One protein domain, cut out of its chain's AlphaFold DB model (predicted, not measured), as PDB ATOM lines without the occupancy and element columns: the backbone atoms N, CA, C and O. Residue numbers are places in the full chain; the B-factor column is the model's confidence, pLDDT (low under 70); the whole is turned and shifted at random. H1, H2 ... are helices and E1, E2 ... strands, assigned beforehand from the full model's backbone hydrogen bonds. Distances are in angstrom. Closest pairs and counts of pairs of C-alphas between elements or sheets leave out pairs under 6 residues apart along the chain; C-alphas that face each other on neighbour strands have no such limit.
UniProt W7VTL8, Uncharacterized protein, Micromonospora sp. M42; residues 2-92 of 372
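What this domain is: This is residues 2 to 92 of the 372 residues of an uncharacterized protein of Micromonospora sp. M42 (UniProt W7VTL8). A domain of little regular structure has helix H1 at one end, a small three-stranded sheet toward the other, and short helices H2 and H3 between. Of 91 printed residues, 36 are in named elements, in the order H1 H2 H3 E1 E2 E3, class mixed. The antiparallel sheet E1 - E2 - E3 is a meander, each strand the neighbour of the one before. The whole is compact, radius of gyration of the C-alphas 13.7 A, spanning 38 by 28 by 22 A.

How they stand to each other: H1, residues 2 to 16, touches H3, residues 41 to 44, with residues 10 to 15 alone; the closest C-alphas, of Glu 11 and Leu 43, are 5.2 A apart. H2, residues 35 to 38, and H3 only just touch, only at the corner, with 3 pairs of C-alphas within 8 A, the closest those of Trp 38 and Val 44, 6.6 A. E1, residues 50 to 52, and E2, residues 74 to 78, form a hairpin at 156 degrees; N 50 and O 78 are 2.8 A apart. E2 and E3, residues 87 to 91, form another at 149 degrees; N 77 and O 88 are 2.8 A apart. H1, H2 and H3 are not on the sheet. In H1 every O i to N i+4 pair is within hydrogen-bond range; H2 and H3 are too short for one.

Where its parts are: H1, 21.1 A long, begins at C-alpha 2 (222.674, 218.531, 207.215). E2 is 12.9 A long. E3, 13.2 A, ends at C-alpha 91 (239.717, 229.895, 174.535).

The domain as a whole: The farthest C-alphas, of Val 2 and Pro 71, are 39.0 A apart. The printed part has no cut. Links H1 to H2 and E1 to E2 are long; residues 16 to 21 stand free. Residues 2 to 4 and 30 to 39 have pLDDT under 70.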
ATOM      1  N   VAL A   2     223.178 217.821 208.417       59.97
ATOM      2  CA  VAL A   2     222.674 218.531 207.215       59.97
ATOM      3  C   VAL A   2     223.534 218.326 205.963       59.97
ATOM      4  O   VAL A   2     222.988 218.085 204.896       59.97
ATOM      5  N   ALA A   3     224.863 218.363 206.098       64.81
ATOM      6  CA  ALA A   3     225.773 218.187 204.963       64.81
ATOM      7  C   ALA A   3     225.655 216.801 204.300       64.81
ATOM      8  O   ALA A   3     225.704 216.703 203.081       64.81
ATOM      9  N   ARG A   4     225.440 215.743 205.096       69.12
ATOM     10  CA  ARG A   4     225.287 214.371 204.589       69.12
ATOM     11  C   ARG A   4     224.011 214.219 203.761       69.12
ATOM     12  O   ARG A   4     224.082 213.753 202.641       69.12
ATOM     13  N   GLU A   5     222.891 214.708 204.280       77.38
ATOM     14  CA  GLU A   5     221.601 214.675 203.578       77.38
ATOM     15  C   GLU A   5     221.600 215.535 202.311       77.38
ATOM     16  O   GLU A   5     221.029 215.141 201.305       77.38
ATOM     17  N   ALA A   6     222.275 216.688 202.325       73.56
ATOM     18  CA  ALA A   6     222.440 217.498 201.121       73.56
ATOM     19  C   ALA A   6     223.251 216.763 200.040       73.56
ATOM     20  O   ALA A   6     222.902 216.840 198.868       73.56
ATOM     21  N   ALA A   7     224.303 216.038 200.432       75.69
ATOM     22  CA  ALA A   7     225.083 215.219 199.511       75.69
ATOM     23  C   ALA A   7     224.283 214.011 198.990       75.69
ATOM     24  O   ALA A   7     224.346 213.730 197.800       75.69
ATOM     25  N   ASP A   8     223.482 213.357 199.842       82.19
ATOM     26  CA  ASP A   8     222.595 212.255 199.431       82.19
ATOM     27  C   ASP A   8     221.562 212.741 198.394       82.19
ATOM     28  O   ASP A   8     221.361 212.102 197.365       82.19
ATOM     29  N   LEU A   9     220.957 213.915 198.619       83.12
ATOM     30  CA  LEU A   9     220.040 214.541 197.660       83.12
ATOM     31  C   LEU A   9     220.734 214.922 196.346       83.12
ATOM     32  O   LEU A   9     220.131 214.799 195.282       83.12
ATOM     33  N   LEU A  10     221.982 215.393 196.410       83.12
ATOM     34  CA  LEU A  10     222.758 215.755 195.226       83.12
ATOM     35  C   LEU A  10     223.109 214.526 194.379       83.12
ATOM     36  O   LEU A  10     223.024 214.586 193.160       83.12
ATOM     37  N   GLU A  11     223.467 213.418 195.021       83.88
ATOM     38  CA  GLU A  11     223.743 212.129 194.376       83.88
ATOM     39  C   GLU A  11     222.499 211.554 193.700       83.88
ATOM     40  O   GLU A  11     222.540 211.152 192.536       83.88
ATOM     41  N   ASP A  12     221.362 211.613 194.385       85.06
ATOM     42  CA  ASP A  12     220.079 211.228 193.813       85.06
ATOM     43  C   ASP A  12     219.674 212.105 192.619       85.06
ATOM     44  O   ASP A  12     219.156 211.587 191.624       85.06
ATOM     45  N   LEU A  13     219.934 213.415 192.693       85.62
ATOM     46  CA  LEU A  13     219.688 214.342 191.591       85.62
ATOM     47  C   LEU A  13     220.627 214.086 190.412       85.62
ATOM     48  O   LEU A  13     220.166 214.067 189.278       85.62
ATOM     49  N   ALA A  14     221.916 213.853 190.657       84.38
ATOM     50  CA  ALA A  14     222.877 213.546 189.602       84.38
ATOM     51  C   ALA A  14     222.501 212.248 188.867       84.38
ATOM     52  O   ALA A  14     222.547 212.194 187.642       84.38
ATOM     53  N   ARG A  15     222.031 211.234 189.605       84.25
ATOM     54  CA  ARG A  15     221.617 209.942 189.047       84.25
ATOM     55  C   ARG A  15     220.311 210.004 188.250       84.25
ATOM     56  O   ARG A  15     220.193 209.348 187.221       84.25
ATOM     57  N   ARG A  16     219.297 210.730 188.737       86.31
ATOM     58  CA  ARG A  16     217.936 210.725 188.149       86.31
ATOM     59  C   ARG A  16     217.570 211.998 187.385       86.31
ATOM     60  O   ARG A  16     216.523 212.033 186.748       86.31
ATOM     61  N   GLY A  17     218.389 213.043 187.455       84.56
ATOM     62  CA  GLY A  17     218.080 214.360 186.897       84.56
ATOM     63  C   GLY A  17     218.016 214.371 185.373       84.56
ATOM     64  O   GLY A  17     217.146 215.034 184.813       84.56
ATOM     65  N   ARG A  18     218.857 213.572 184.700       84.06
ATOM     66  CA  ARG A  18     218.921 213.519 183.228       84.06
ATOM     67  C   ARG A  18     217.576 213.171 182.587       84.06
ATOM     68  O   ARG A  18     217.191 213.820 181.623       84.06
ATOM     69  N   SER A  19     216.846 212.190 183.124       84.94
ATOM     70  CA  SER A  19     215.532 211.798 182.585       84.94
ATOM     71  C   SER A  19     214.432 212.832 182.843       84.94
ATOM     72  O   SER A  19     213.361 212.741 182.255       84.94
ATOM     73  N   GLN A  20     214.696 213.820 183.700       85.50
ATOM     74  CA  GLN A  20     213.778 214.903 184.058       85.50
ATOM     75  C   GLN A  20     214.188 216.245 183.429       85.50
ATOM     76  O   GLN A  20     213.624 217.278 183.780       85.50
ATOM     77  N   GLY A  21     215.192 216.255 182.541       85.12
ATOM     78  CA  GLY A  21     215.724 217.486 181.945       85.12
ATOM     79  C   GLY A  21     216.441 218.397 182.948       85.12
ATOM     80  O   GLY A  21     216.566 219.598 182.719       85.12
ATOM     81  N   ILE A  22     216.892 217.854 184.084       85.88
ATOM     82  CA  ILE A  22     217.622 218.615 185.098       85.88
ATOM     83  C   ILE A  22     219.121 218.483 184.834       85.88
ATOM     84  O   ILE A  22     219.686 217.392 184.916       85.88
ATOM     85  N   HIS A  23     219.767 219.620 184.574       87.69
ATOM     86  CA  HIS A  23     221.210 219.723 184.373       87.69
ATOM     87  C   HIS A  23     221.876 220.336 185.604       87.69
ATOM     88  O   HIS A  23     221.405 221.335 186.150       87.69
ATOM     89  N   LEU A  24     222.984 219.741 186.042       86.00
ATOM     90  CA  LEU A  24     223.725 220.179 187.217       86.00
ATOM     91  C   LEU A  24     225.116 220.664 186.810       86.00
ATOM     92  O   LEU A  24     225.881 219.919 186.206       86.00
ATOM     93  N   VAL A  25     225.449 221.896 187.192       88.12
ATOM     94  CA  VAL A  25     226.784 222.476 187.014       88.12
ATOM     95  C   VAL A  25     227.382 222.732 188.391       88.12
ATOM     96  O   VAL A  25     226.847 223.519 189.173       88.12
ATOM     97  N   LEU A  26     228.487 222.053 188.697       84.50
ATOM     98  CA  LEU A  26     229.242 222.250 189.930       84.50
ATOM     99  C   LEU A  26     230.529 223.007 189.615       84.50
ATOM    100  O   LEU A  26     231.363 222.530 188.852       84.50
ATOM    101  N   ALA A  27     230.695 224.173 190.229       85.69
ATOM    102  CA  ALA A  27     231.895 224.987 190.105       85.69
ATOM    103  C   ALA A  27     232.503 225.218 191.491       85.69
ATOM    104  O   ALA A  27     231.785 225.498 192.453       85.69
ATOM    105  N   SER A  28     233.827 225.117 191.588       80.81
ATOM    106  CA  SER A  28     234.570 225.410 192.813       80.81
ATOM    107  C   SER A  28     235.858 226.151 192.495       80.81
ATOM    108  O   SER A  28     236.500 225.875 191.484       80.81
ATOM    109  N   GLN A  29     236.232 227.081 193.373       77.69
ATOM    110  CA  GLN A  29     237.523 227.773 193.316       77.69
ATOM    111  C   GLN A  29     238.642 226.963 193.982       77.69
ATOM    112  O   GLN A  29     239.799 227.106 193.608       77.69
ATOM    113  N   ASP A  30     238.299 226.111 194.954       66.00
ATOM    114  CA  ASP A  30     239.243 225.279 195.702       66.00
ATOM    115  C   ASP A  30     238.699 223.847 195.818       66.00
ATOM    116  O   ASP A  30     237.499 223.619 196.007       66.00
ATOM    117  N   VAL A  31     239.603 222.879 195.746       60.06
ATOM    118  CA  VAL A  31     239.385 221.465 196.050       60.06
ATOM    119  C   VAL A  31     238.716 221.280 197.415       60.06
ATOM    120  O   VAL A  31     237.806 220.461 197.544       60.06
ATOM    121  N   ARG A  32     239.081 222.094 198.416       62.91
ATOM    122  CA  ARG A  32     238.476 222.049 199.764       62.91
ATOM    123  C   ARG A  32     236.959 222.272 199.750       62.91
ATOM    124  O   ARG A  32     236.242 221.724 200.583       62.91
ATOM    125  N   GLY A  33     236.447 223.042 198.787       59.53
ATOM    126  CA  GLY A  33     235.014 223.326 198.636       59.53
ATOM    127  C   GLY A  33     234.178 222.133 198.158       59.53
ATOM    128  O   GLY A  33     232.967 222.107 198.384       59.53
ATOM    129  N   ILE A  34     234.814 221.137 197.533       62.47
ATOM    130  CA  ILE A  34     234.168 219.948 196.946       62.47
ATOM    131  C   ILE A  34     234.707 218.633 197.515       62.47
ATOM    132  O   ILE A  34     234.251 217.563 197.129       62.47
ATOM    133  N   GLU A  35     235.609 218.687 198.492       64.81
ATOM    134  CA  GLU A  35     236.190 217.511 199.143       64.81
ATOM    135  C   GLU A  35     235.121 216.589 199.756       64.81
ATOM    136  O   GLU A  35     235.182 215.368 199.615       64.81
ATOM    137  N   ALA A  36     234.064 217.172 200.334       63.59
ATOM    138  CA  ALA A  36     232.913 216.424 200.845       63.59
ATOM    139  C   ALA A  36     232.151 215.641 199.752       63.59
ATOM    140  O   ALA A  36     231.466 214.667 200.064       63.59
ATOM    141  N   LEU A  37     232.258 216.070 198.490       64.69
ATOM    142  CA  LEU A  37     231.699 215.389 197.319       64.69
ATOM    143  C   LEU A  37     232.669 214.331 196.779       64.69
ATOM    144  O   LEU A  37     232.235 213.308 196.265       64.69
ATOM    145  N   TRP A  38     233.977 214.543 196.922       65.12
ATOM    146  CA  TRP A  38     235.013 213.628 196.428       65.12
ATOM    147  C   TRP A  38     235.268 212.425 197.324       65.12
ATOM    148  O   TRP A  38     235.722 211.395 196.840       65.12
ATOM    149  N   GLY A  39     234.857 212.490 198.592       67.62
ATOM    150  CA  GLY A  39     234.660 211.294 199.415       67.62
ATOM    151  C   GLY A  39     233.527 210.376 198.921       67.62
ATOM    152  O   GLY A  39     233.253 209.361 199.558       67.62
ATOM    153  N   ARG A  40     232.838 210.732 197.823       72.75
ATOM    154  CA  ARG A  40     231.737 209.977 197.209       72.75
ATOM    155  C   ARG A  40     231.998 209.744 195.715       72.75
ATOM    156  O   ARG A  40     231.439 210.452 194.874       72.75
ATOM    157  N   PRO A  41     232.811 208.740 195.358       71.88
ATOM    158  CA  PRO A  41     233.157 208.461 193.961       71.88
ATOM    159  C   PRO A  41     231.927 208.225 193.067       71.88
ATOM    160  O   PRO A  41     231.938 208.624 191.907       71.88
ATOM    161  N   ALA A  42     230.835 207.679 193.620       72.31
ATOM    162  CA  ALA A  42     229.574 207.468 192.903       72.31
ATOM    163  C   ALA A  42     228.943 208.765 192.363       72.31
ATOM    164  O   ALA A  42     228.394 208.759 191.263       72.31
ATOM    165  N   LEU A  43     229.055 209.876 193.102       76.94
ATOM    166  CA  LEU A  43     228.564 211.184 192.668       76.94
ATOM    167  C   LEU A  43     229.472 211.778 191.585       76.94
ATOM    168  O   LEU A  43     228.976 212.266 190.575       76.94
ATOM    169  N   VAL A  44     230.793 211.720 191.778       76.75
ATOM    170  CA  VAL A  44     231.776 212.256 190.816       76.75
ATOM    171  C   VAL A  44     231.679 211.540 189.467       76.75
ATOM    172  O   VAL A  44     231.772 212.186 188.426       76.75
ATOM    173  N   ALA A  45     231.417 210.232 189.476       79.44
ATOM    174  CA  ALA A  45     231.234 209.432 188.268       79.44
ATOM    175  C   ALA A  45     230.032 209.865 187.405       79.44
ATOM    176  O   ALA A  45     230.013 209.573 186.215       79.44
ATOM    177  N   GLN A  46     229.046 210.582 187.964       83.38
ATOM    178  CA  GLN A  46     227.913 211.106 187.187       83.38
ATOM    179  C   GLN A  46     228.281 212.349 186.354       83.38
ATOM    180  O   GLN A  46     227.524 212.734 185.464       83.38
ATOM    181  N   PHE A  47     229.426 212.990 186.627       86.81
ATOM    182  CA  PHE A  47     229.899 214.167 185.896       86.81
ATOM    183  C   PHE A  47     230.927 213.759 184.842       86.81
ATOM    184  O   PHE A  47     232.142 213.789 185.075       86.81
ATOM    185  N   THR A  48     230.408 213.367 183.679       88.12
ATOM    186  CA  THR A  48     231.209 213.010 182.501       88.12
ATOM    187  C   THR A  48     231.863 214.241 181.883       88.12
ATOM    188  O   THR A  48     233.069 214.238 181.657       88.12
ATOM    189  N   LEU A  49     231.100 215.327 181.707       92.81
ATOM    190  CA  LEU A  49     231.630 216.608 181.256       92.81
ATOM    191  C   LEU A  49     232.357 217.320 182.399       92.81
ATOM    192  O   LEU A  49     231.757 217.674 183.418       92.81
ATOM    193  N   ARG A  50     233.646 217.583 182.201       92.44
ATOM    194  CA  ARG A  50     234.511 218.281 183.148       92.44
ATOM    195  C   ARG A  50     235.209 219.438 182.452       92.44
ATOM    196  O   ARG A  50     235.772 219.278 181.376       92.44
ATOM    197  N   ILE A  51     235.166 220.606 183.086       94.25
ATOM    198  CA  ILE A  51     235.802 221.823 182.579       94.25
ATOM    199  C   ILE A  51     236.874 222.235 183.580       94.25
ATOM    200  O   ILE A  51     236.566 222.553 184.731       94.25
ATOM    201  N   ALA A  52     238.132 222.218 183.148       93.12
ATOM    202  CA  ALA A  52     239.271 222.586 183.973       93.12
ATOM    203  C   ALA A  52     239.852 223.928 183.511       93.12
ATOM    204  O   ALA A  52     240.311 224.076 182.380       93.12
ATOM    205  N   LEU A  53     239.823 224.913 184.411       93.19
ATOM    206  CA  LEU A  53     240.512 226.194 184.237       93.19
ATOM    207  C   LEU A  53     242.018 226.043 184.532       93.19
ATOM    208  O   LEU A  53     242.423 225.034 185.119       93.19
ATOM    209  N   PRO A  54     242.861 227.032 184.177       93.00
ATOM    210  CA  PRO A  54     244.294 226.957 184.428       93.00
ATOM    211  C   PRO A  54     244.585 226.701 185.906       93.00
ATOM    212  O   PRO A  54     244.019 227.367 186.778       93.00
ATOM    213  N   LYS A  55     245.493 225.760 186.173       90.25
ATOM    214  CA  LYS A  55     245.904 225.313 187.514       90.25
ATOM    215  C   LYS A  55     244.803 224.623 188.329       90.25
ATOM    216  O   LYS A  55     244.965 224.444 189.536       90.25
ATOM    217  N   ALA A  56     243.693 224.219 187.708       88.25
ATOM    218  CA  ALA A  56     242.684 223.418 188.390       88.25
ATOM    219  C   ALA A  56     243.275 222.074 188.848       88.25
ATOM    220  O   ALA A  56     244.008 221.411 188.113       88.25
ATOM    221  N   LEU A  57     242.934 221.661 190.067       84.38
ATOM    222  CA  LEU A  57     243.395 220.410 190.664       84.38
ATOM    223  C   LEU A  57     242.244 219.417 190.759       84.38
ATOM    224  O   LEU A  57     241.132 219.802 191.117       84.38
ATOM    225  N   ARG A  58     242.538 218.136 190.489       81.94
ATOM    226  CA  ARG A  58     241.646 216.985 190.736       81.94
ATOM    227  C   ARG A  58     240.259 217.073 190.046       81.94
ATOM    228  O   ARG A  58     239.329 216.370 190.426       81.94
ATOM    229  N   ILE A  59     240.124 217.920 189.018       87.06
ATOM    230  CA  ILE A  59     238.953 217.972 188.124       87.06
ATOM    231  C   ILE A  59     239.071 216.891 187.040       87.06
ATOM    232  O   ILE A  59     238.138 216.124 186.812       87.06
ATOM    233  N   LEU A  60     240.227 216.811 186.386       89.94
ATOM    234  CA  LEU A  60     240.530 215.783 185.390       89.94
ATOM    235  C   LEU A  60     240.935 214.465 186.076       89.94
ATOM    236  O   LEU A  60     241.033 214.403 187.306       89.94
ATOM    237  N   ALA A  61     241.124 213.399 185.296       89.06
ATOM    238  CA  ALA A  61     241.626 212.130 185.815       89.06
ATOM    239  C   ALA A  61     243.017 212.309 186.449       89.06
ATOM    240  O   ALA A  61     243.757 213.221 186.095       89.06
ATOM    241  N   GLU A  62     243.387 211.421 187.370       86.62
ATOM    242  CA  GLU A  62     244.609 211.539 188.184       86.62
ATOM    243  C   GLU A  62     245.897 211.708 187.357       86.62
ATOM    244  O   GLU A  62     246.809 212.414 187.775       86.62
ATOM    245  N   ARG A  63     245.947 211.110 186.161       89.69
ATOM    246  CA  ARG A  63     247.086 211.178 185.228       89.69
ATOM    247  C   ARG A  63     246.966 212.273 184.160       89.69
ATOM    248  O   ARG A  63     247.789 212.314 183.257       89.69
ATOM    249  N   ASN A  64     245.934 213.112 184.215       93.19
ATOM    250  CA  ASN A  64     245.691 214.171 183.240       93.19
ATOM    251  C   ASN A  64     246.050 215.532 183.849       93.19
ATOM    252  O   ASN A  64     245.270 216.143 184.584       93.19
ATOM    253  N   ASP A  65     247.250 216.002 183.532       93.94
ATOM    254  CA  ASP A  65     247.851 217.238 184.028       93.94
ATOM    255  C   ASP A  65     247.671 218.432 183.074       93.94
ATOM    256  O   ASP A  65     248.204 219.510 183.335       93.94
ATOM    257  N   ALA A  66     246.853 218.296 182.022       94.00
ATOM    258  CA  ALA A  66     246.656 219.320 180.988       94.00
ATOM    259  C   ALA A  66     246.244 220.701 181.540       94.00
ATOM    260  O   ALA A  66     246.553 221.738 180.956       94.00
ATOM    261  N   ALA A  67     245.576 220.744 182.695       92.88
ATOM    262  CA  ALA A  67     245.208 221.999 183.349       92.88
ATOM    263  C   ALA A  67     246.415 222.789 183.905       92.88
ATOM    264  O   ALA A  67     246.298 223.996 184.118       92.88
ATOM    265  N   GLN A  68     247.560 222.142 184.161       92.94
ATOM    266  CA  GLN A  68     248.745 222.766 184.766       92.94
ATOM    267  C   GLN A  68     249.551 223.605 183.770       92.94
ATOM    268  O   GLN A  68     250.079 224.653 184.140       92.94
ATOM    269  N   SER A  69     249.606 223.178 182.508       91.94
ATOM    270  CA  SER A  69     250.304 223.878 181.421       91.94
ATOM    271  C   SER A  69     249.416 224.880 180.675       91.94
ATOM    272  O   SER A  69     249.884 225.583 179.779       91.94
ATOM    273  N   LEU A  70     248.135 224.974 181.044       93.94
ATOM    274  CA  LEU A  70     247.151 225.754 180.308       93.94
ATOM    275  C   LEU A  70     247.418 227.275 180.398       93.94
ATOM    276  O   LEU A  70     247.537 227.816 181.506       93.94
ATOM    277  N   PRO A  71     247.437 228.008 179.268       91.62
ATOM    278  CA  PRO A  71     247.547 229.463 179.283       91.62
ATOM    279  C   PRO A  71     246.340 230.142 179.950       91.62
ATOM    280  O   PRO A  71     245.247 229.582 180.061       91.62
ATOM    281  N   ARG A  72     246.497 231.412 180.348       88.88
ATOM    282  CA  ARG A  72     245.361 232.231 180.815       88.88
ATOM    283  C   ARG A  72     244.282 232.319 179.731       88.88
ATOM    284  O   ARG A  72     244.590 232.286 178.542       88.88
ATOM    285  N   HIS A  73     243.026 232.476 180.148       90.81
ATOM    286  CA  HIS A  73     241.865 232.567 179.247       90.81
ATOM    287  C   HIS A  73     241.648 231.329 178.370       90.81
ATOM    288  O   HIS A  73     241.040 231.430 177.311       90.81
ATOM    289  N   HIS A  74     242.127 230.168 178.805       94.81
ATOM    290  CA  HIS A  74     241.816 228.883 178.191       94.81
ATOM    291  C   HIS A  74     241.147 227.977 179.225       94.81
ATOM    292  O   HIS A  74     241.274 228.205 180.430       94.81
ATOM    293  N   ALA A  75     240.430 226.965 178.757       96.12
ATOM    294  CA  ALA A  75     239.944 225.859 179.568       96.12
ATOM    295  C   ALA A  75     240.143 224.544 178.810       96.12
ATOM    296  O   ALA A  75     240.042 224.519 177.583       96.12
ATOM    297  N   VAL A  76     240.386 223.464 179.547       96.69
ATOM    298  CA  VAL A  76     240.213 222.107 179.026       96.69
ATOM    299  C   VAL A  76     238.742 221.748 179.178       96.69
ATOM    300  O   VAL A  76     238.211 221.787 180.290       96.69
ATOM    301  N   ILE A  77     238.091 221.410 178.074       96.69
ATOM    302  CA  ILE A  77     236.751 220.836 178.011       96.69
ATOM    303  C   ILE A  77     236.942 219.342 177.775       96.69
ATOM    304  O   ILE A  77     237.596 218.946 176.818       96.69
ATOM    305  N   ASN A  78     236.423 218.514 178.676       96.06
ATOM    306  CA  ASN A  78     236.608 217.073 178.615       96.06
ATOM    307  C   ASN A  78     235.270 216.360 178.798       96.06
ATOM    308  O   ASN A  78     234.687 216.428 179.879       96.06
ATOM    309  N   ALA A  79     234.782 215.701 177.750       94.31
ATOM    310  CA  ALA A  79     233.543 214.921 177.797       94.31
ATOM    311  C   ALA A  79     233.756 213.466 178.261       94.31
ATOM    312  O   ALA A  79     232.795 212.796 178.639       94.31
ATOM    313  N   GLU A  80     235.009 213.010 178.313       93.75
ATOM    314  CA  GLU A  80     235.420 211.635 178.613       93.75
ATOM    315  C   GLU A  80     235.831 211.457 180.081       93.75
ATOM    316  O   GLU A  80     236.860 210.869 180.414       93.75
ATOM    317  N   SER A  81     235.033 212.004 181.004       89.94
ATOM    318  CA  SER A  81     235.222 211.835 182.456       89.94
ATOM    319  C   SER A  81     236.618 212.224 182.969       89.94
ATOM    320  O   SER A  81     237.080 211.728 184.000       89.94
ATOM    321  N   GLY A  82     237.290 213.147 182.283       91.31
ATOM    322  CA  GLY A  82     238.622 213.639 182.617       91.31
ATOM    323  C   GLY A  82     239.788 212.840 182.027       91.31
ATOM    324  O   GLY A  82     240.924 213.155 182.391       91.31
ATOM    325  N   LEU A  83     239.568 211.839 181.167       94.25
ATOM    326  CA  LEU A  83     240.643 211.097 180.489       94.25
ATOM    327  C   LEU A  83     241.395 211.984 179.492       94.25
ATOM    328  O   LEU A  83     240.782 212.787 178.800       94.25
ATOM    329  N   ALA A  84     242.717 211.841 179.398       94.50
ATOM    330  CA  ALA A  84     243.556 212.737 178.593       94.50
ATOM    331  C   ALA A  84     243.184 212.760 177.098       94.50
ATOM    332  O   ALA A  84     243.271 213.808 176.465       94.50
ATOM    333  N   GLU A  85     242.721 211.631 176.562       94.69
ATOM    334  CA  GLU A  85     242.268 211.475 175.173       94.69
ATOM    335  C   GLU A  85     241.062 212.347 174.801       94.69
ATOM    336  O   GLU A  85     240.938 212.756 173.653       94.69
ATOM    337  N   GLY A  86     240.209 212.688 175.772       93.38
ATOM    338  CA  GLY A  86     239.030 213.530 175.557       93.38
ATOM    339  C   GLY A  86     239.272 215.020 175.791       93.38
ATOM    340  O   GLY A  86     238.312 215.761 175.986       93.38
ATOM    341  N   ASN A  87     240.529 215.461 175.888       96.19
ATOM    342  CA  ASN A  87     240.857 216.859 176.145       96.19
ATOM    343  C   ASN A  87     240.686 217.717 174.887       96.19
ATOM    344  O   ASN A  87     241.448 217.590 173.932       96.19
ATOM    345  N   GLU A  88     239.793 218.698 174.957       97.06
ATOM    346  CA  GLU A  88     239.710 219.788 173.989       97.06
ATOM    347  C   GLU A  88     240.074 221.111 174.663       97.06
ATOM    348  O   GLU A  88     239.549 221.456 175.722       97.06
ATOM    349  N   VAL A  89     240.986 221.878 174.065       96.31
ATOM    350  CA  VAL A  89     241.385 223.182 174.608       96.31
ATOM    351  C   VAL A  89     240.599 224.283 173.913       96.31
ATOM    352  O   VAL A  89     240.741 224.499 172.713       96.31
ATOM    353  N   ALA A  90     239.812 225.023 174.689       95.62
ATOM    354  CA  ALA A  90     239.032 226.152 174.202       95.62
ATOM    355  C   ALA A  90     239.505 227.462 174.829       95.62
ATOM    356  O   ALA A  90     239.825 227.532 176.020       95.62
ATOM    357  N   ARG A  91     239.499 228.536 174.037       94.69
ATOM    358  CA  ARG A  91     239.717 229.895 174.535       94.69
ATOM    359  C   ARG A  91     238.423 230.424 175.156       94.69
ATOM    360  O   ARG A  91     237.386 230.472 174.502       94.69
ATOM    361  N   ILE A  92     238.494 230.850 176.411       90.06
ATOM    362  CA  ILE A  92     237.371 231.400 177.170       90.06
ATOM    363  C   ILE A  92     237.380 232.931 177.039       90.06
ATOM    364  O   ILE A  92     238.387 233.565 177.383       90.06
TER     365      ILE A  92